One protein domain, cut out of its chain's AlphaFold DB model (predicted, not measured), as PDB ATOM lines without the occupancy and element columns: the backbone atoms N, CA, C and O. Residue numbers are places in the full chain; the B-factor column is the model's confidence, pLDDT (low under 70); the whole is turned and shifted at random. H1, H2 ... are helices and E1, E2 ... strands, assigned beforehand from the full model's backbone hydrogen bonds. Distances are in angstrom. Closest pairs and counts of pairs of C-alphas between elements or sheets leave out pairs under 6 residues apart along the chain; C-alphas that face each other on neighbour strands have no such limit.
ATOM      1  N   GLY A  22     328.635 190.355 300.776       94.38
ATOM      2  CA  GLY A  22     329.124 190.906 302.044       94.38
ATOM      3  C   GLY A  22     329.329 189.837 303.111       94.38
ATOM      4  O   GLY A  22     328.485 188.966 303.296       94.38
ATOM      5  N   THR A  23     330.445 189.877 303.837       94.00
ATOM      6  CA  THR A  23     330.659 189.019 305.013       94.00
ATOM      7  C   THR A  23     329.908 189.593 306.211       94.00
ATOM      8  O   THR A  23     330.272 190.696 306.626       94.00
ATOM      9  N   PRO A  24     328.907 188.895 306.776       94.25
ATOM     10  CA  PRO A  24     328.279 189.330 308.016       94.25
ATOM     11  C   PRO A  24     329.271 189.232 309.181       94.25
ATOM     12  O   PRO A  24     330.144 188.367 309.186       94.25
ATOM     13  N   ASP A  25     329.157 190.082 310.190       91.12
ATOM     14  CA  ASP A  25     329.966 189.955 311.396       91.12
ATOM     15  C   ASP A  25     329.574 188.691 312.190       91.12
ATOM     16  O   ASP A  25     328.401 188.309 312.228       91.12
ATOM     17  N   PRO A  26     330.544 187.987 312.809       91.06
ATOM     18  CA  PRO A  26     331.975 188.307 312.893       91.06
ATOM     19  C   PRO A  26     332.822 187.762 311.722       91.06
ATOM     20  O   PRO A  26     334.051 187.888 311.758       91.06
ATOM     21  N   ASP A  27     332.206 187.133 310.713       91.88
ATOM     22  CA  ASP A  27     332.890 186.468 309.593       91.88
ATOM     23  C   ASP A  27     333.764 187.444 308.776       91.88
ATOM     24  O   ASP A  27     334.775 187.040 308.196       91.88
ATOM     25  N   ALA A  28     333.446 188.745 308.789       89.50
ATOM     26  CA  ALA A  28     334.233 189.781 308.117       89.50
ATOM     27  C   ALA A  28     335.691 189.852 308.592       89.50
ATOM     28  O   ALA A  28     336.560 190.274 307.831       89.50
ATOM     29  N   LYS A  29     335.975 189.404 309.822       90.62
ATOM     30  CA  LYS A  29     337.310 189.413 310.445       90.62
ATOM     31  C   LYS A  29     338.077 188.097 310.252       90.62
ATOM     32  O   LYS A  29     339.107 187.889 310.904       90.62
ATOM     33  N   PHE A  30     337.571 187.182 309.423       93.75
ATOM     34  CA  PHE A  30     338.139 185.849 309.217       93.75
ATOM     35  C   PHE A  30     338.742 185.711 307.814       93.75
ATOM     36  O   PHE A  30     338.064 185.897 306.809       93.75
ATOM     37  N   TYR A  31     340.007 185.297 307.729       95.06
ATOM     38  CA  TYR A  31     340.680 185.052 306.444       95.06
ATOM     39  C   TYR A  31     340.287 183.720 305.784       95.06
ATOM     40  O   TYR A  31     340.435 183.567 304.575       95.06
ATOM     41  N   PHE A  32     339.794 182.771 306.580       95.31
ATOM     42  CA  PHE A  32     339.339 181.439 306.186       95.31
ATOM     43  C   PHE A  32     338.146 181.039 307.056       95.31
ATOM     44  O   PHE A  32     337.995 181.560 308.162       95.31
ATOM     45  N   GLY A  33     337.347 180.067 306.614       94.88
ATOM     46  CA  GLY A  33     336.244 179.531 307.416       94.88
ATOM     47  C   GLY A  33     335.099 180.523 307.622       94.88
ATOM     48  O   GLY A  33     334.424 180.456 308.647       94.88
ATOM     49  N   PHE A  34     334.908 181.451 306.684       95.06
ATOM     50  CA  PHE A  34     333.921 182.522 306.770       95.06
ATOM     51  C   PHE A  34     332.652 182.190 305.980       95.06
ATOM     52  O   PHE A  34     332.656 181.399 305.029       95.06
ATOM     53  N   ARG A  35     331.545 182.821 306.364       96.00
ATOM     54  CA  ARG A  35     330.321 182.876 305.559       96.00
ATOM     55  C   ARG A  35     330.246 184.188 304.793       96.00
ATOM     56  O   ARG A  35     330.698 185.220 305.274       96.00
ATOM     57  N   LEU A  36     329.637 184.145 303.619       96.44
ATOM     58  CA  LEU A  36     329.405 185.297 302.764       96.44
ATOM     59  C   LEU A  36     327.925 185.357 302.399       96.44
ATOM     60  O   LEU A  36     327.363 184.356 301.956       96.44
ATOM     61  N   ASN A  37     327.302 186.516 302.590       97.25
ATOM     62  CA  ASN A  37     325.978 186.798 302.062       97.25
ATOM     63  C   ASN A  37     326.093 187.122 300.570       97.25
ATOM     64  O   ASN A  37     326.577 188.191 300.208       97.25
ATOM     65  N   GLU A  38     325.660 186.191 299.729       97.12
ATOM     66  CA  GLU A  38     325.597 186.294 298.276       97.12
ATOM     67  C   GLU A  38     324.137 186.541 297.877       97.12
ATOM     68  O   GLU A  38     323.353 185.601 297.741       97.12
ATOM     69  N   ASN A  39     323.758 187.815 297.734       96.75
ATOM     70  CA  ASN A  39     322.403 188.251 297.370       96.75
ATOM     71  C   ASN A  39     321.281 187.615 298.219       96.75
ATOM     72  O   ASN A  39     320.274 187.151 297.693       96.75
ATOM     73  N   GLY A  40     321.454 187.583 299.539       96.75
ATOM     74  CA  GLY A  40     320.484 187.031 300.489       96.75
ATOM     75  C   GLY A  40     320.733 185.569 300.871       96.75
ATOM     76  O   GLY A  40     320.115 185.069 301.815       96.75
ATOM     77  N   SER A  41     321.657 184.880 300.195       97.38
ATOM     78  CA  SER A  41     322.033 183.497 300.496       97.38
ATOM     79  C   SER A  41     323.367 183.423 301.236       97.38
ATOM     80  O   SER A  41     324.365 183.980 300.792       97.38
ATOM     81  N   LEU A  42     323.421 182.706 302.362       97.44
ATOM     82  CA  LEU A  42     324.667 182.524 303.113       97.44
ATOM     83  C   LEU A  42     325.451 181.330 302.582       97.44
ATOM     84  O   LEU A  42     325.103 180.179 302.845       97.44
ATOM     85  N   ARG A  43     326.564 181.607 301.906       97.31
ATOM     86  CA  ARG A  43     327.503 180.591 301.436       97.31
ATOM     87  C   ARG A  43     328.687 180.462 302.385       97.31
ATOM     88  O   ARG A  43     329.262 181.462 302.801       97.31
ATOM     89  N   ARG A  44     329.076 179.228 302.712       97.06
ATOM     90  CA  ARG A  44     330.259 178.933 303.535       97.06
ATOM     91  C   ARG A  44     331.484 178.697 302.649       97.06
ATOM     92  O   ARG A  44     331.405 177.931 301.694       97.06
ATOM     93  N   TYR A  45     332.605 179.308 303.020       96.62
ATOM     94  CA  TYR A  45     333.932 179.057 302.462       96.62
ATOM     95  C   TYR A  45     334.799 178.393 303.535       96.62
ATOM     96  O   TYR A  45     334.779 178.809 304.696       96.62
ATOM     97  N   GLY A  46     335.499 177.315 303.178       95.12
ATOM     98  CA  GLY A  46     336.241 176.493 304.130       95.12
ATOM     99  C   GLY A  46     337.631 177.044 304.465       95.12
ATOM    100  O   GLY A  46     337.868 178.254 304.462       95.12
ATOM    101  N   LYS A  47     338.552 176.144 304.819       92.38
ATOM    102  CA  LYS A  47     339.943 176.464 305.206       92.38
ATOM    103  C   LYS A  47     340.975 176.023 304.164       92.38
ATOM    104  O   LYS A  47     342.175 176.181 304.369       92.38
ATOM    105  N   GLU A  48     340.514 175.463 303.057       91.12
ATOM    106  CA  GLU A  48     341.324 175.100 301.909       91.12
ATOM    107  C   GLU A  48     341.957 176.345 301.259       91.12
ATOM    108  O   GLU A  48     341.360 177.428 301.282       91.12
ATOM    109  N   PRO A  49     343.142 176.225 300.629       79.75
ATOM    110  CA  PRO A  49     343.846 177.367 300.040       79.75
ATOM    111  C   PRO A  49     343.013 178.210 299.058       79.75
ATOM    112  O   PRO A  49     343.199 179.421 298.990       79.75
ATOM    113  N   GLY A  50     342.063 177.602 298.332       86.06
ATOM    114  CA  GLY A  50     341.173 178.298 297.387       86.06
ATOM    115  C   GLY A  50     340.085 179.182 298.023       86.06
ATOM    116  O   GLY A  50     339.409 179.932 297.304       86.06
ATOM    117  N   SER A  51     339.943 179.103 299.349       95.38
ATOM    118  CA  SER A  51     338.951 179.811 300.166       95.38
ATOM    119  C   SER A  51     339.552 180.918 301.030       95.38
ATOM    120  O   SER A  51     338.888 181.422 301.930       95.38
ATOM    121  N   TYR A  52     340.785 181.346 300.749       96.81
ATOM    122  CA  TYR A  52     341.321 182.565 301.353       96.81
ATOM    123  C   TYR A  52     340.460 183.773 300.946       96.81
ATOM    124  O   TYR A  52     340.204 183.985 299.758       96.81
ATOM    125  N   GLN A  53     340.001 184.565 301.918       96.25
ATOM    126  CA  GLN A  53     338.968 185.593 301.717       96.25
ATOM    127  C   GLN A  53     339.301 186.566 300.577       96.25
ATOM    128  O   GLN A  53     338.472 186.799 299.696       96.25
ATOM    129  N   THR A  54     340.539 187.066 300.532       97.06
ATOM    130  CA  THR A  54     341.008 187.964 299.466       97.06
ATOM    131  C   THR A  54     340.892 187.328 298.077       97.06
ATOM    132  O   THR A  54     340.471 187.994 297.131       97.06
ATOM    133  N   ASP A  55     341.182 186.030 297.945       97.88
ATOM    134  CA  ASP A  55     341.110 185.315 296.666       97.88
ATOM    135  C   ASP A  55     339.661 185.078 296.225       97.88
ATOM    136  O   ASP A  55     339.347 185.166 295.031       97.88
ATOM    137  N   VAL A  56     338.769 184.812 297.186       97.81
ATOM    138  CA  VAL A  56     337.322 184.703 296.959       97.81
ATOM    139  C   VAL A  56     336.765 186.036 296.461       97.81
ATOM    140  O   VAL A  56     336.055 186.059 295.452       97.81
ATOM    141  N   TYR A  57     337.130 187.147 297.104       97.56
ATOM    142  CA  TYR A  57     336.686 188.487 296.709       97.56
ATOM    143  C   TYR A  57     337.219 188.871 295.331       97.56
ATOM    144  O   TYR A  57     336.455 189.340 294.489       97.56
ATOM    145  N   ALA A  58     338.499 188.598 295.057       98.25
ATOM    146  CA  ALA A  58     339.105 188.848 293.753       98.25
ATOM    147  C   ALA A  58     338.382 188.091 292.631       98.25
ATOM    148  O   ALA A  58     338.089 188.658 291.582       98.25
ATOM    149  N   ARG A  59     338.066 186.808 292.850       98.12
ATOM    150  CA  ARG A  59     337.344 185.980 291.874       98.12
ATOM    151  C   ARG A  59     335.952 186.539 291.577       98.12
ATOM    152  O   ARG A  59     335.607 186.664 290.407       98.12
ATOM    153  N   LYS A  60     335.200 186.931 292.608       97.75
ATOM    154  CA  LYS A  60     333.872 187.547 292.453       97.75
ATOM    155  C   LYS A  60     333.936 188.884 291.730       97.75
ATOM    156  O   LYS A  60     333.174 189.109 290.800       97.75
ATOM    157  N   ALA A  61     334.878 189.745 292.105       98.12
ATOM    158  CA  ALA A  61     335.078 191.027 291.443       98.12
ATOM    159  C   ALA A  61     335.398 190.851 289.949       98.12
ATOM    160  O   ALA A  61     334.783 191.504 289.114       98.12
ATOM    161  N   VAL A  62     336.297 189.925 289.598       98.50
ATOM    162  CA  VAL A  62     336.629 189.607 288.197       98.50
ATOM    163  C   VAL A  62     335.410 189.089 287.426       98.50
ATOM    164  O   VAL A  62     335.198 189.495 286.286       98.50
ATOM    165  N   GLU A  63     334.596 188.226 288.037       97.25
ATOM    166  CA  GLU A  63     333.352 187.737 287.434       97.25
ATOM    167  C   GLU A  63     332.353 188.879 287.188       97.25
ATOM    168  O   GLU A  63     331.801 188.992 286.093       97.25
ATOM    169  N   ILE A  64     332.156 189.761 288.176       96.69
ATOM    170  CA  ILE A  64     331.274 190.930 288.064       96.69
ATOM    171  C   ILE A  64     331.751 191.855 286.947       96.69
ATOM    172  O   ILE A  64     330.943 192.220 286.100       96.69
ATOM    173  N   VAL A  65     333.045 192.191 286.899       97.44
ATOM    174  CA  VAL A  65     333.627 193.000 285.815       97.44
ATOM    175  C   VAL A  65     333.339 192.352 284.461       97.44
ATOM    176  O   VAL A  65     332.813 193.013 283.571       97.44
ATOM    177  N   GLY A  66     333.594 191.047 284.313       95.50
ATOM    178  CA  GLY A  66     333.342 190.327 283.063       95.50
ATOM    179  C   GLY A  66     331.872 190.338 282.627       95.50
ATOM    180  O   GLY A  66     331.586 190.510 281.442       95.50
ATOM    181  N   ARG A  67     330.928 190.194 283.570       94.75
ATOM    182  CA  ARG A  67     329.483 190.252 283.286       94.75
ATOM    183  C   ARG A  67     329.006 191.674 282.987       94.75
ATOM    184  O   ARG A  67     328.230 191.871 282.055       94.75
ATOM    185  N   ARG A  68     329.438 192.661 283.777       94.44
ATOM    186  CA  ARG A  68     328.936 194.044 283.727       94.44
ATOM    187  C   ARG A  68     329.575 194.881 282.628       94.44
ATOM    188  O   ARG A  68     328.891 195.747 282.103       94.44
ATOM    189  N   ALA A  69     330.809 194.589 282.218       91.00
ATOM    190  CA  ALA A  69     331.459 195.284 281.105       91.00
ATOM    191  C   ALA A  69     330.718 195.127 279.765       91.00
ATOM    192  O   ALA A  69     330.889 195.933 278.867       91.00
ATOM    193  N   ARG A  70     329.864 194.103 279.627       84.62
ATOM    194  CA  ARG A  70     329.009 193.903 278.445       84.62
ATOM    195  C   ARG A  70     327.680 194.663 278.517       84.62
ATOM    196  O   ARG A  70     326.852 194.530 277.620       84.62
ATOM    197  N   SER A  71     327.419 195.378 279.611       88.50
ATOM    198  CA  SER A  71     326.164 196.095 279.820       88.50
ATOM    199  C   SER A  71     326.242 197.515 279.275       88.50
ATOM    200  O   SER A  71     327.247 198.193 279.436       88.50
ATOM    201  N   VAL A  72     325.129 198.002 278.724       86.56
ATOM    202  CA  VAL A  72     324.965 199.421 278.368       86.56
ATOM    203  C   VAL A  72     324.841 200.333 279.593       86.56
ATOM    204  O   VAL A  72     325.013 201.543 279.477       86.56
ATOM    205  N   ARG A  73     324.507 199.783 280.769       90.38
ATOM    206  CA  ARG A  73     324.392 200.565 282.006       90.38
ATOM    207  C   ARG A  73     325.744 200.591 282.729       90.38
ATOM    208  O   ARG A  73     326.312 199.517 282.938       90.38
ATOM    209  N   PRO A  74     326.227 201.767 283.175       93.31
ATOM    210  CA  PRO A  74     327.433 201.841 283.993       93.31
ATOM    211  C   PRO A  74     327.220 201.117 285.328       93.31
ATOM    212  O   PRO A  74     326.091 200.967 285.802       93.31
ATOM    213  N   TYR A  75     328.312 200.679 285.952       95.00
ATOM    214  CA  TYR A  75     328.276 200.023 287.256       95.00
ATOM    215  C   TYR A  75     329.289 200.641 288.219       95.00
ATOM    216  O   TYR A  75     330.342 201.133 287.819       95.00
ATOM    217  N   PHE A  76     328.967 200.568 289.506       96.25
ATOM    218  CA  PHE A  76     329.874 200.868 290.606       96.25
ATOM    219  C   PHE A  76     330.237 199.560 291.311       96.25
ATOM    220  O   PHE A  76     329.352 198.783 291.670       96.25
ATOM    221  N   LEU A  77     331.533 199.304 291.495       97.12
ATOM    222  CA  LEU A  77     332.042 198.118 292.182       97.12
ATOM    223  C   LEU A  77     332.962 198.541 293.327       97.12
ATOM    224  O   LEU A  77     334.011 199.138 293.099       97.12
ATOM    225  N   TRP A  78     332.595 198.164 294.552       96.88
ATOM    226  CA  TRP A  78     333.419 198.357 295.740       96.88
ATOM    227  C   TRP A  78     333.902 197.006 296.262       96.88
ATOM    228  O   TRP A  78     333.111 196.172 296.696       96.88
ATOM    229  N   VAL A  79     335.218 196.793 296.226       97.38
ATOM    230  CA  VAL A  79     335.864 195.602 296.788       97.38
ATOM    231  C   VAL A  79     336.685 196.037 297.987       97.38
ATOM    232  O   VAL A  79     337.537 196.913 297.868       97.38
ATOM    233  N   ALA A  80     336.427 195.442 299.146       95.62
ATOM    234  CA  ALA A  80     337.036 195.885 300.388       95.62
ATOM    235  C   ALA A  80     337.587 194.695 301.174       95.62
ATOM    236  O   ALA A  80     336.852 194.019 301.899       95.62
ATOM    237  N   PHE A  81     338.881 194.451 300.987       95.81
ATOM    238  CA  PHE A  81     339.622 193.347 301.590       95.81
ATOM    239  C   PHE A  81     339.827 193.539 303.100       95.81
ATOM    240  O   PHE A  81     339.913 194.667 303.579       95.81
ATOM    241  N   LEU A  82     339.930 192.429 303.841       94.62
ATOM    242  CA  LEU A  82     340.317 192.434 305.257       94.62
ATOM    243  C   LEU A  82     341.824 192.668 305.448       94.62
ATOM    244  O   LEU A  82     342.226 193.348 306.388       94.62
ATOM    245  N   ALA A  83     342.669 192.091 304.589       95.62
ATOM    246  CA  ALA A  83     344.121 192.266 304.664       95.62
ATOM    247  C   ALA A  83     344.514 193.752 304.563       95.62
ATOM    248  O   ALA A  83     344.000 194.430 303.673       95.62
ATOM    249  N   PRO A  84     345.431 194.261 305.416       95.94
ATOM    250  CA  PRO A  84     346.295 193.540 306.362       95.94
ATOM    251  C   PRO A  84     345.804 193.573 307.823       95.94
ATOM    252  O   PRO A  84     346.607 193.526 308.761       95.94
ATOM    253  N   HIS A  85     344.500 193.716 308.060       94.00
ATOM    254  CA  HIS A  85     343.950 193.769 309.413       94.00
ATOM    255  C   HIS A  85     344.219 192.468 310.184       94.00
ATOM    256  O   HIS A  85     344.238 191.374 309.616       94.00
ATOM    257  N   ALA A  86     344.392 192.567 311.503       91.94
ATOM    258  CA  ALA A  86     344.509 191.393 312.359       91.94
ATOM    259  C   ALA A  86     343.284 190.475 312.207       91.94
ATOM    260  O   ALA A  86     342.145 190.948 312.138       91.94
ATOM    261  N   ALA A  87     343.516 189.164 312.165       89.38
ATOM    262  CA  ALA A  87     342.430 188.200 312.220       89.38
ATOM    263  C   ALA A  87     341.744 188.268 313.591       89.38
ATOM    264  O   ALA A  87     342.387 188.535 314.608       89.38
ATOM    265  N   SER A  88     340.441 188.004 313.631       83.88
ATOM    266  CA  SER A  88     339.730 187.903 314.908       83.88
ATOM    267  C   SER A  88     340.288 186.760 315.756       83.88
ATOM    268  O   SER A  88     340.528 185.662 315.238       83.88
ATOM    269  N   SER A  89     340.389 186.992 317.069       77.62
ATOM    270  CA  SER A  89     340.768 185.981 318.065       77.62
ATOM    271  C   SER A  89     339.854 184.751 318.044       77.62
ATOM    272  O   SER A  89     340.287 183.654 318.384       77.62
ATOM    273  N   ARG A  90     338.604 184.904 317.574       76.81
ATOM    274  CA  ARG A  90     337.656 183.793 317.373       76.81
ATOM    275  C   ARG A  90     338.046 182.867 316.214       76.81
ATOM    276  O   ARG A  90     337.617 181.721 316.190       76.81
ATOM    277  N   SER A  91     338.825 183.356 315.246       72.19
ATOM    278  CA  SER A  91     339.288 182.562 314.093       72.19
ATOM    279  C   SER A  91     340.688 181.992 314.267       72.19
ATOM    280  O   SER A  91     340.976 180.911 313.756       72.19
ATOM    281  N   VAL A  92     341.556 182.718 314.974       75.94
ATOM    282  CA  VAL A  92     342.933 182.315 315.260       75.94
ATOM    283  C   VAL A  92     343.259 182.728 316.684       75.94
ATOM    284  O   VAL A  92     343.135 183.915 316.989       75.94
ATOM    285  N   PRO A  93     343.718 181.801 317.540       74.06
ATOM    286  CA  PRO A  93     344.197 182.151 318.867       74.06
ATOM    287  C   PRO A  93     345.275 183.234 318.788       74.06
ATOM    288  O   PRO A  93     346.264 183.087 318.061       74.06
ATOM    289  N   VAL A  94     345.093 184.317 319.540       76.12
ATOM    290  CA  VAL A  94     346.116 185.356 319.672       76.12
ATOM    291  C   VAL A  94     347.228 184.787 320.546       76.12
ATOM    292  O   VAL A  94     347.026 184.532 321.729       76.12
ATOM    293  N   LYS A  95     348.393 184.537 319.946       70.19
ATOM    294  CA  LYS A  95     349.628 184.226 320.669       70.19
ATOM    295  C   LYS A  95     350.492 185.486 320.659       70.19
ATOM    296  O   LYS A  95     350.917 185.889 319.579       70.19
ATOM    297  N   GLY A  96     350.735 186.077 321.827       75.31
ATOM    298  CA  GLY A  96     351.521 187.307 321.978       75.31
ATOM    299  C   GLY A  96     350.679 188.545 322.320       75.31
ATOM    300  O   GLY A  96     349.484 188.416 322.594       75.31
ATOM    301  N   PRO A  97     351.296 189.742 322.318       78.19
ATOM    302  CA  PRO A  97     350.678 190.975 322.818       78.19
ATOM    303  C   PRO A  97     349.599 191.561 321.893       78.19
ATOM    304  O   PRO A  97     348.834 192.422 322.320       78.19
ATOM    305  N   PHE A  98     349.514 191.110 320.636       86.00
ATOM    306  CA  PHE A  98     348.509 191.567 319.671       86.00
ATOM    307  C   PHE A  98     348.135 190.491 318.647       86.00
ATOM    308  O   PHE A  98     348.852 189.514 318.430       86.00
ATOM    309  N   GLY A  99     346.982 190.682 317.995       88.00
ATOM    310  CA  GLY A  99     346.531 189.839 316.889       88.00
ATOM    311  C   GLY A  99     347.321 190.088 315.600       88.00
ATOM    312  O   GLY A  99     347.710 191.214 315.297       88.00
ATOM    313  N   PHE A 100     347.498 189.038 314.795       92.38
ATOM    314  CA  PHE A 100     348.206 189.101 313.514       92.38
ATOM    315  C   PHE A 100     347.254 188.862 312.336       92.38
ATOM    316  O   PHE A 100     346.270 188.128 312.481       92.38
ATOM    317  N   PRO A 101     347.532 189.432 311.150       94.12
ATOM    318  CA  PRO A 101     346.866 188.986 309.933       94.12
ATOM    319  C   PRO A 101     347.243 187.528 309.642       94.12
ATOM    320  O   PRO A 101     348.365 187.089 309.923       94.12
ATOM    321  N   GLN A 102     346.316 186.766 309.062       94.12
ATOM    322  CA  GLN A 102     346.649 185.446 308.530       94.12
ATOM    323  C   GLN A 102     347.209 185.607 307.124       94.12
ATOM    324  O   GLN A 102     346.529 186.101 306.233       94.12
ATOM    325  N   VAL A 103     348.443 185.160 306.920       94.88
ATOM    326  CA  VAL A 103     349.116 185.227 305.622       94.88
ATOM    327  C   VAL A 103     348.630 184.092 304.719       94.88
ATOM    328  O   VAL A 103     348.605 182.926 305.139       94.88
ATOM    329  N   ALA A 104     348.288 184.424 303.469       95.81
ATOM    330  CA  ALA A 104     347.995 183.432 302.438       95.81
ATOM    331  C   ALA A 104     349.165 182.431 302.334       95.81
ATOM    332  O   ALA A 104     350.309 182.870 302.214       95.81
ATOM    333  N   PRO A 105     348.934 181.102 302.354       95.12
ATOM    334  CA  PRO A 105     350.014 180.113 302.454       95.12
ATOM    335  C   PRO A 105     351.176 180.306 301.467       95.12
ATOM    336  O   PRO A 105     352.328 180.152 301.857       95.12
ATOM    337  N   ARG A 106     350.878 180.729 300.231       96.19
ATOM    338  CA  ARG A 106     351.849 181.001 299.151       96.19
ATOM    339  C   ARG A 106     352.812 182.178 299.397       96.19
ATOM    340  O   ARG A 106     353.803 182.307 298.681       96.19
ATOM    341  N   HIS A 107     352.517 183.027 300.382       97.25
ATOM    342  CA  HIS A 107     353.255 184.263 300.678       97.25
ATOM    343  C   HIS A 107     354.006 184.229 302.011       97.25
ATOM    344  O   HIS A 107     354.710 185.179 302.344       97.25
ATOM    345  N   ARG A 108     353.876 183.141 302.777       95.81
ATOM    346  CA  ARG A 108     354.543 182.995 304.075       95.81
ATOM    347  C   ARG A 108     356.058 183.083 303.917       95.81
ATOM    348  O   ARG A 108     356.633 182.402 303.073       95.81
ATOM    349  N   GLY A 109     356.696 183.895 304.752       96.56
ATOM    350  CA  GLY A 109     358.148 184.047 304.789       96.56
ATOM    351  C   GLY A 109     358.737 184.940 303.693       96.56
ATOM    352  O   GLY A 109     359.948 185.155 303.704       96.56
ATOM    353  N   ARG A 110     357.927 185.496 302.775       97.75
ATOM    354  CA  ARG A 110     358.400 186.406 301.708       97.75
ATOM    355  C   ARG A 110     359.121 187.635 302.267       97.75
ATOM    356  O   ARG A 110     360.031 188.135 301.618       97.75
ATOM    357  N   PHE A 111     358.741 188.083 303.466       97.75
ATOM    358  CA  PHE A 111     359.331 189.238 304.149       97.75
ATOM    359  C   PHE A 111     359.979 188.853 305.483       97.75
ATOM    360  O   PHE A 111     360.107 189.682 306.379       97.75
ATOM    361  N   ALA A 112     360.430 187.600 305.638       95.69
ATOM    362  CA  ALA A 112     360.995 187.102 306.897       95.69
ATOM    363  C   ALA A 112     362.194 187.919 307.419       95.69
ATOM    364  O   ALA A 112     362.468 187.898 308.618       95.69
ATOM    365  N   ARG A 113     362.899 188.624 306.524       96.81
ATOM    366  CA  ARG A 113     364.078 189.451 306.824       96.81
ATOM    367  C   ARG A 113     363.854 190.950 306.612       96.81
ATOM    368  O   ARG A 113     364.807 191.706 306.746       96.81
ATOM    369  N   GLU A 114     362.635 191.383 306.288       98.06
ATOM    370  CA  GLU A 114     362.365 192.807 306.066       98.06
ATOM    371  C   GLU A 114     362.558 193.573 307.385       98.06
ATOM    372  O   GLU A 114     361.962 193.171 308.393       98.06
ATOM    373  N   PRO A 115     363.410 194.607 307.443       97.25
ATOM    374  CA  PRO A 115     363.636 195.355 308.672       97.25
ATOM    375  C   PRO A 115     362.427 196.232 309.000       97.25
ATOM    376  O   PRO A 115     361.885 196.900 308.124       97.25
ATOM    377  N   LEU A 116     362.025 196.276 310.272       97.62
ATOM    378  CA  LEU A 116     361.021 197.240 310.732       97.62
ATOM    379  C   LEU A 116     361.537 198.678 310.512       97.62
ATOM    380  O   LEU A 116     362.608 198.996 311.037       97.62
ATOM    381  N   PRO A 117     360.807 199.558 309.796       96.88
ATOM    382  CA  PRO A 117     361.159 200.968 309.706       96.88
ATOM    383  C   PRO A 117     361.193 201.613 311.092       96.88
ATOM    384  O   PRO A 117     360.280 201.426 311.893       96.88
ATOM    385  N   ARG A 118     362.248 202.382 311.368       97.50
ATOM    386  CA  ARG A 118     362.436 203.098 312.637       97.50
ATOM    387  C   ARG A 118     362.650 204.591 312.364       97.50
ATOM    388  O   ARG A 118     363.796 205.039 312.414       97.50
ATOM    389  N   PRO A 119     361.600 205.346 311.984       97.56
ATOM    390  CA  PRO A 119     361.699 206.801 311.854       97.56
ATOM    391  C   PRO A 119     362.111 207.454 313.187       97.56
ATOM    392  O   PRO A 119     362.033 206.803 314.226       97.56
ATOM    393  N   PRO A 120     362.500 208.739 313.200       98.12
ATOM    394  CA  PRO A 120     362.772 209.495 314.426       98.12
ATOM    395  C   PRO A 120     361.704 209.373 315.526       98.12
ATOM    396  O   PRO A 120     362.045 209.369 316.706       98.12
ATOM    397  N   SER A 121     360.426 209.224 315.162       98.06
ATOM    398  CA  SER A 121     359.335 209.007 316.119       98.06
ATOM    399  C   SER A 121     359.221 207.573 316.634       98.06
ATOM    400  O   SER A 121     358.506 207.331 317.606       98.06
ATOM    401  N   PHE A 122     359.905 206.597 316.036       98.50
ATOM    402  CA  PHE A 122     359.897 205.215 316.510       98.50
ATOM    403  C   PHE A 122     360.499 205.118 317.909       98.50
ATOM    404  O   PHE A 122     361.672 205.423 318.114       98.50
ATOM    405  N   ASN A 123     359.697 204.627 318.857       97.88
ATOM    406  CA  ASN A 123     360.067 204.510 320.265       97.88
ATOM    407  C   ASN A 123     360.739 205.785 320.811       97.88
ATOM    408  O   ASN A 123     361.792 205.724 321.444       97.88
ATOM    409  N   GLU A 124     360.129 206.930 320.497       96.94
ATOM    410  CA  GLU A 124     360.636 208.278 320.749       96.94
ATOM    411  C   GLU A 124     361.281 208.437 322.139       96.94
ATOM    412  O   GLU A 124     360.675 208.133 323.174       96.94
ATOM    413  N   ALA A 125     362.536 208.895 322.165       94.75
ATOM    414  CA  ALA A 125     363.337 208.949 323.388       94.75
ATOM    415  C   ALA A 125     362.829 210.010 324.375       94.75
ATOM    416  O   ALA A 125     362.704 209.726 325.568       94.75
ATOM    417  N   ASP A 126     362.476 211.193 323.876       95.94
ATOM    418  CA  ASP A 126     361.908 212.289 324.658       95.94
ATOM    419  C   ASP A 126     360.489 212.576 324.175       95.94
ATOM    420  O   ASP A 126     360.284 212.865 323.009       95.94
ATOM    421  N   VAL A 127     359.519 212.479 325.082       96.88
ATOM    422  CA  VAL A 127     358.107 212.795 324.818       96.88
ATOM    423  C   VAL A 127     357.613 213.926 325.728       96.88
ATOM    424  O   VAL A 127     356.412 214.100 325.917       96.88
ATOM    425  N   SER A 128     358.518 214.669 326.375       95.88
ATOM    426  CA  SER A 128     358.197 215.675 327.401       95.88
ATOM    427  C   SER A 128     357.372 216.865 326.885       95.88
ATOM    428  O   SER A 128     356.683 217.543 327.660       95.88
ATOM    429  N   ASP A 129     357.400 217.088 325.576       95.69
ATOM    430  CA  ASP A 129     356.658 218.100 324.829       95.69
ATOM    431  C   ASP A 129     355.262 217.633 324.362       95.69
ATOM    432  O   ASP A 129     354.457 218.463 323.923       95.69
ATOM    433  N   LYS A 130     354.957 216.334 324.488       95.38
ATOM    434  CA  LYS A 130     353.677 215.721 324.108       95.38
ATOM    435  C   LYS A 130     352.589 215.901 325.171       95.38
ATOM    436  O   LYS A 130     352.829 216.330 326.310       95.38
ATOM    437  N   SER A 131     351.367 215.521 324.813       92.56
ATOM    438  CA  SER A 131     350.222 215.448 325.721       92.56
ATOM    439  C   SER A 131     350.495 214.550 326.930       92.56
ATOM    440  O   SER A 131     351.366 213.676 326.910       92.56
ATOM    441  N   ALA A 132     349.758 214.767 328.024       91.69
ATOM    442  CA  ALA A 132     349.876 213.935 329.223       91.69
ATOM    443  C   ALA A 132     349.675 212.437 328.927       91.69
ATOM    444  O   ALA A 132     350.375 211.597 329.490       91.69
ATOM    445  N   GLU A 133     348.767 212.112 328.006       88.50
ATOM    446  CA  GLU A 133     348.503 210.736 327.589       88.50
ATOM    447  C   GLU A 133     349.702 210.105 326.868       88.50
ATOM    448  O   GLU A 133     350.029 208.948 327.103       88.50
ATOM    449  N   MET A 134     350.395 210.851 326.008       92.69
ATOM    450  CA  MET A 134     351.584 210.327 325.328       92.69
ATOM    451  C   MET A 134     352.778 210.220 326.273       92.69
ATOM    452  O   MET A 134     353.521 209.242 326.222       92.69
ATOM    453  N   ARG A 135     352.918 211.171 327.202       94.81
ATOM    454  CA  ARG A 135     353.962 211.145 328.236       94.81
ATOM    455  C   ARG A 135     353.853 209.959 329.185       94.81
ATOM    456  O   ARG A 135     354.878 209.500 329.683       94.81
ATOM    457  N   SER A 136     352.643 209.461 329.440       93.69
ATOM    458  CA  SER A 136     352.434 208.299 330.311       93.69
ATOM    459  C   SER A 136     352.828 206.972 329.652       93.69
ATOM    460  O   SER A 136     352.929 205.956 330.341       93.69
ATOM    461  N   ARG A 137     353.095 206.960 328.336       94.25
ATOM    462  CA  ARG A 137     353.529 205.758 327.621       94.25
ATOM    463  C   ARG A 137     355.005 205.461 327.914       94.25
ATOM    464  O   ARG A 137     355.874 206.281 327.583       94.25
ATOM    465  N   PRO A 138     355.330 204.288 328.488       96.50
ATOM    466  CA  PRO A 138     356.717 203.895 328.683       96.50
ATOM    467  C   PRO A 138     357.394 203.630 327.329       96.50
ATOM    468  O   PRO A 138     356.709 203.296 326.355       96.50
ATOM    469  N   PRO A 139     358.731 203.742 327.247       97.88
ATOM    470  CA  PRO A 139     359.473 203.240 326.099       97.88
ATOM    471  C   PRO A 139     359.131 201.773 325.814       97.88
ATOM    472  O   PRO A 139     358.939 200.970 326.729       97.88
ATOM    473  N   LEU A 140     359.071 201.414 324.535       97.75
ATOM    474  CA  LEU A 140     358.845 200.044 324.096       97.75
ATOM    475  C   LEU A 140     360.031 199.169 324.505       97.75
ATOM    476  O   LEU A 140     361.174 199.436 324.124       97.75
ATOM    477  N   ALA A 141     359.737 198.111 325.257       97.62
ATOM    478  CA  ALA A 141     360.709 197.088 325.609       97.62
ATOM    479  C   ALA A 141     361.172 196.305 324.365       97.62
ATOM    480  O   ALA A 141     360.479 196.239 323.346       97.62
ATOM    481  N   ALA A 142     362.369 195.721 324.434       97.25
ATOM    482  CA  ALA A 142     363.006 195.074 323.285       97.25
ATOM    483  C   ALA A 142     362.202 193.881 322.735       97.25
ATOM    484  O   ALA A 142     362.147 193.683 321.522       97.25
ATOM    485  N   ASP A 143     361.558 193.107 323.606       96.38
ATOM    486  CA  ASP A 143     360.671 191.999 323.242       96.38
ATOM    487  C   ASP A 143     359.417 192.494 322.508       96.38
ATOM    488  O   ASP A 143     359.051 191.962 321.459       96.38
ATOM    489  N   LEU A 144     358.811 193.579 322.992       96.62
ATOM    490  CA  LEU A 144     357.677 194.225 322.346       96.62
ATOM    491  C   LEU A 144     358.058 194.763 320.962       96.62
ATOM    492  O   LEU A 144     357.311 194.564 320.008       96.62
ATOM    493  N   VAL A 145     359.240 195.372 320.817       97.94
ATOM    494  CA  VAL A 145     359.770 195.808 319.512       97.94
ATOM    495  C   VAL A 145     359.910 194.630 318.539       97.94
ATOM    496  O   VAL A 145     359.539 194.758 317.371       97.94
ATOM    497  N   GLN A 146     360.378 193.465 319.002       96.31
ATOM    498  CA  GLN A 146     360.446 192.261 318.163       96.31
ATOM    499  C   GLN A 146     359.055 191.773 317.733       96.31
ATOM    500  O   GLN A 146     358.885 191.315 316.601       96.31
ATOM    501  N   GLU A 147     358.043 191.871 318.597       96.31
ATOM    502  CA  GLU A 147     356.661 191.533 318.233       96.31
ATOM    503  C   GLU A 147     356.083 192.507 317.197       96.31
ATOM    504  O   GLU A 147     355.431 192.071 316.243       96.31
ATOM    505  N   VAL A 148     356.371 193.807 317.315       97.31
ATOM    506  CA  VAL A 148     355.986 194.814 316.309       97.31
ATOM    507  C   VAL A 148     356.630 194.512 314.955       97.31
ATOM    508  O   VAL A 148     355.955 194.546 313.926       97.31
ATOM    509  N   GLU A 149     357.905 194.127 314.936       97.62
ATOM    510  CA  GLU A 149     358.602 193.727 313.710       97.62
ATOM    511  C   GLU A 149     357.985 192.469 313.072       97.62
ATOM    512  O   GLU A 149     357.755 192.425 311.860       97.62
ATOM    513  N   LYS A 150     357.626 191.459 313.876       96.06
ATOM    514  CA  LYS A 150     356.883 190.281 313.391       96.06
ATOM    515  C   LYS A 150     355.528 190.679 312.803       96.06
ATOM    516  O   LYS A 150     355.110 190.116 311.785       96.06
ATOM    517  N   LEU A 151     354.835 191.633 313.428       95.88
ATOM    518  CA  LEU A 151     353.543 192.127 312.958       95.88
ATOM    519  C   LEU A 151     353.691 192.852 311.622       95.88
ATOM    520  O   LEU A 151     352.948 192.539 310.691       95.88
ATOM    521  N   TYR A 152     354.672 193.745 311.503       97.50
ATOM    522  CA  TYR A 152     354.999 194.442 310.262       97.50
ATOM    523  C   TYR A 152     355.227 193.464 309.104       97.50
ATOM    524  O   TYR A 152     354.541 193.544 308.082       97.50
ATOM    525  N   ARG A 153     356.093 192.461 309.293       97.75
ATOM    526  CA  ARG A 153     356.375 191.437 308.274       97.75
ATOM    527  C   ARG A 153     355.121 190.682 307.847       97.75
ATOM    528  O   ARG A 153     354.845 190.564 306.656       97.75
ATOM    529  N   ARG A 154     354.300 190.221 308.797       96.44
ATOM    530  CA  ARG A 154     353.044 189.515 308.476       96.44
ATOM    531  C   ARG A 154     352.032 190.411 307.764       96.44
ATOM    532  O   ARG A 154     351.302 189.928 306.898       96.44
ATOM    533  N   ARG A 155     351.981 191.705 308.097       96.81
ATOM    534  CA  ARG A 155     351.156 192.684 307.374       96.81
ATOM    535  C   ARG A 155     351.610 192.792 305.918       96.81
ATOM    536  O   ARG A 155     350.760 192.632 305.043       96.81
ATOM    537  N   LEU A 156     352.911 192.941 305.654       98.06
ATOM    538  CA  LEU A 156     353.461 192.948 304.290       98.06
ATOM    539  C   LEU A 156     353.144 191.660 303.518       98.06
ATOM    540  O   LEU A 156     352.643 191.713 302.398       98.06
ATOM    541  N   GLU A 157     353.360 190.495 304.128       98.25
ATOM    542  CA  GLU A 157     353.073 189.210 303.481       98.25
ATOM    543  C   GLU A 157     351.581 189.045 303.154       98.25
ATOM    544  O   GLU A 157     351.227 188.526 302.095       98.25
ATOM    545  N   SER A 158     350.686 189.514 304.030       97.44
ATOM    546  CA  SER A 158     349.241 189.474 303.770       97.44
ATOM    547  C   SER A 158     348.806 190.413 302.635       97.44
ATOM    548  O   SER A 158     347.854 190.093 301.917       97.44
ATOM    549  N   LEU A 159     349.521 191.529 302.429       98.06
ATOM    550  CA  LEU A 159     349.260 192.480 301.344       98.06
ATOM    551  C   LEU A 159     349.596 191.912 299.964       98.06
ATOM    552  O   LEU A 159     348.962 192.321 298.997       98.06
ATOM    553  N   LEU A 160     350.496 190.930 299.847       98.50
ATOM    554  CA  LEU A 160     350.797 190.295 298.553       98.50
ATOM    555  C   LEU A 160     349.557 189.652 297.914       98.50
ATOM    556  O   LEU A 160     349.392 189.688 296.698       98.50
ATOM    557  N   ALA A 161     348.635 189.112 298.718       98.19
ATOM    558  CA  ALA A 161     347.368 188.607 298.192       98.19
ATOM    559  C   ALA A 161     346.444 189.739 297.702       98.19
ATOM    560  O   ALA A 161     345.675 189.538 296.763       98.19
ATOM    561  N   VAL A 162     346.505 190.921 298.328       98.44
ATOM    562  CA  VAL A 162     345.758 192.113 297.891       98.44
ATOM    563  C   VAL A 162     346.334 192.648 296.586       98.44
ATOM    564  O   VAL A 162     345.566 192.942 295.675       98.44
ATOM    565  N   ASP A 163     347.660 192.709 296.459       98.62
ATOM    566  CA  ASP A 163     348.345 193.105 295.225       98.62
ATOM    567  C   ASP A 163     347.944 192.204 294.042       98.62
ATOM    568  O   ASP A 163     347.460 192.680 293.011       98.62
ATOM    569  N   GLU A 164     347.995 190.881 294.232       98.56
ATOM    570  CA  GLU A 164     347.529 189.914 293.233       98.56
ATOM    571  C   GLU A 164     346.045 190.105 292.880       98.56
ATOM    572  O   GLU A 164     345.666 190.026 291.706       98.56
ATOM    573  N   ALA A 165     345.194 190.358 293.879       98.69
ATOM    574  CA  ALA A 165     343.767 190.590 293.685       98.69
ATOM    575  C   ALA A 165     343.493 191.859 292.869       98.69
ATOM    576  O   ALA A 165     342.740 191.804 291.894       98.69
ATOM    577  N   VAL A 166     344.141 192.974 293.215       98.62
ATOM    578  CA  VAL A 166     344.065 194.236 292.467       98.62
ATOM    579  C   VAL A 166     344.543 194.016 291.035       98.62
ATOM    580  O   VAL A 166     343.817 194.344 290.097       98.62
ATOM    581  N   GLY A 167     345.693 193.363 290.842       98.69
ATOM    582  CA  GLY A 167     346.211 193.039 289.513       98.69
ATOM    583  C   GLY A 167     345.234 192.206 288.678       98.69
ATOM    584  O   GLY A 167     345.059 192.457 287.486       98.69
ATOM    585  N   ARG A 168     344.542 191.231 289.281       98.75
ATOM    586  CA  ARG A 168     343.519 190.427 288.588       98.75
ATOM    587  C   ARG A 168     342.304 191.255 288.173       98.75
ATOM    588  O   ARG A 168     341.829 191.063 287.053       98.75
ATOM    589  N   ILE A 169     341.821 192.143 289.041       98.69
ATOM    590  CA  ILE A 169     340.665 193.013 288.777       98.69
ATOM    591  C   ILE A 169     341.001 194.025 287.680       98.69
ATOM    592  O   ILE A 169     340.271 194.115 286.697       98.69
ATOM    593  N   VAL A 170     342.135 194.724 287.791       98.44
ATOM    594  CA  VAL A 170     342.582 195.702 286.784       98.44
ATOM    595  C   VAL A 170     342.747 195.031 285.420       98.44
ATOM    596  O   VAL A 170     342.182 195.506 284.438       98.44
ATOM    597  N   ARG A 171     343.410 193.866 285.359       98.62
ATOM    598  CA  ARG A 171     343.532 193.106 284.103       98.62
ATOM    599  C   ARG A 171     342.185 192.626 283.557       98.62
ATOM    600  O   ARG A 171     342.061 192.422 282.354       98.62
ATOM    601  N   ALA A 172     341.187 192.380 284.408       98.44
ATOM    602  CA  ALA A 172     339.844 192.026 283.946       98.44
ATOM    603  C   ALA A 172     339.153 193.216 283.267       98.44
ATOM    604  O   ALA A 172     338.570 193.023 282.206       98.44
ATOM    605  N   VAL A 173     339.290 194.423 283.826       98.00
ATOM    606  CA  VAL A 173     338.804 195.671 283.211       98.00
ATOM    607  C   VAL A 173     339.520 195.947 281.882       98.00
ATOM    608  O   VAL A 173     338.907 196.372 280.909       98.00
ATOM    609  N   GLU A 174     340.824 195.672 281.804       97.38
ATOM    610  CA  GLU A 174     341.594 195.828 280.562       97.38
ATOM    611  C   GLU A 174     341.158 194.841 279.482       97.38
ATOM    612  O   GLU A 174     340.864 195.247 278.362       97.38
ATOM    613  N   ARG A 175     341.043 193.553 279.824       97.50
ATOM    614  CA  ARG A 175     340.572 192.526 278.883       97.50
ATOM    615  C   ARG A 175     339.129 192.733 278.435       97.50
ATOM    616  O   ARG A 175     338.754 192.198 277.397       97.50
ATOM    617  N   SER A 176     338.318 193.458 279.203       96.38
ATOM    618  CA  SER A 176     336.947 193.771 278.808       96.38
ATOM    619  C   SER A 176     336.840 194.966 277.859       96.38
ATOM    620  O   SER A 176     335.741 195.249 277.407       96.38
ATOM    621  N   GLY A 177     337.943 195.673 277.574       95.38
ATOM    622  CA  GLY A 177     337.950 196.875 276.730       95.38
ATOM    623  C   GLY A 177     337.528 198.166 277.444       95.38
ATOM    624  O   GLY A 177     337.595 199.236 276.850       95.38
ATOM    625  N   GLU A 178     337.178 198.109 278.733       95.56
ATOM    626  CA  GLU A 178     336.588 199.240 279.474       95.56
ATOM    627  C   GLU A 178     337.626 200.099 280.218       95.56
ATOM    628  O   GLU A 178     337.276 201.029 280.946       95.56
ATOM    629  N   ALA A 179     338.925 199.822 280.061       95.06
ATOM    630  CA  ALA A 179     339.980 200.513 280.809       95.06
ATOM    631  C   ALA A 179     339.992 202.035 280.599       95.06
ATOM    632  O   ALA A 179     340.244 202.775 281.548       95.06
ATOM    633  N   ALA A 180     339.690 202.502 279.385       94.31
ATOM    634  CA  ALA A 180     339.618 203.929 279.072       94.31
ATOM    635  C   ALA A 180     338.368 204.617 279.647       94.31
ATOM    636  O   ALA A 180     338.338 205.842 279.717       94.31
ATOM    637  N   ASN A 181     337.366 203.839 280.068       95.06
ATOM    638  CA  ASN A 181     336.062 204.294 280.550       95.06
ATOM    639  C   ASN A 181     335.848 204.011 282.053       95.06
ATOM    640  O   ASN A 181     334.813 204.341 282.622       95.06
ATOM    641  N   THR A 182     336.832 203.407 282.725       97.19
ATOM    642  CA  THR A 182     336.721 203.010 284.134       97.19
ATOM    643  C   THR A 182     337.584 203.900 285.021       97.19
ATOM    644  O   THR A 182     338.806 203.947 284.869       97.19
ATOM    645  N   LEU A 183     336.962 204.563 286.000       98.12
ATOM    646  CA  LEU A 183     337.674 205.191 287.114       98.12
ATOM    647  C   LEU A 183     337.976 204.138 288.189       98.12
ATOM    648  O   LEU A 183     337.070 203.540 288.765       98.12
ATOM    649  N   ILE A 184     339.257 203.931 288.478       98.38
ATOM    650  CA  ILE A 184     339.764 203.029 289.510       98.38
ATOM    651  C   ILE A 184     340.360 203.873 290.634       98.38
ATOM    652  O   ILE A 184     341.262 204.681 290.404       98.38
TER     653      ILE A 184
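Overview. This is residues 22 to 184 of the 438 residues of the protein "Sulfatase-like hydrolase/transferase" of Actinobacteria bacterium (UniProt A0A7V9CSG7). This is an elongated model with little regular structure: one long helix, H3, runs along most of its length, shorter H1 packs side by side with one part of it, and a small hairpin, E1 and E2, lies away from H3. Residues 129 to 134 stick out. Named elements hold 62 of the 163 printed residues, mostly helix, in the order E1, E2, H1, H2, H3; the antiparallel sheet is E1 - E2. It is loose, radius of gyration of the C-alphas 19.9 A, spanning 61 by 36 by 32 A.

Along the chain. Find E1, residues 35 to 38, from C-alpha 35 at (330.321, 182.876, 305.559), then E2, 41 to 44. H1 is 53 to 68, 22.3 A; H2 is 132 to 135; H3, 142 to 175, runs 49.8 A to C-alpha 175 at (340.572, 192.526, 278.883).

Arrangement. In the hairpin, look for N 36 and O 43, 2.8 A apart. H1 touches residues 161 to 173 of H3, closest at C-alphas Ala 58 and Ala 165, 5.0 A, a shallow tilt of 18 degrees, the same way. H2 is apart from H3. Every O i to N i+4 pair is within hydrogen-bond range in H1, 28 of 30 in H3; H2 is too short for one.

Size, cuts and confidence. C-alphas Val 72 and Ser 128 are farthest apart, 61.4 A. The printed part has no cut; H1 to H2 is a long link of 63 residues. No printed residue is under pLDDT 70.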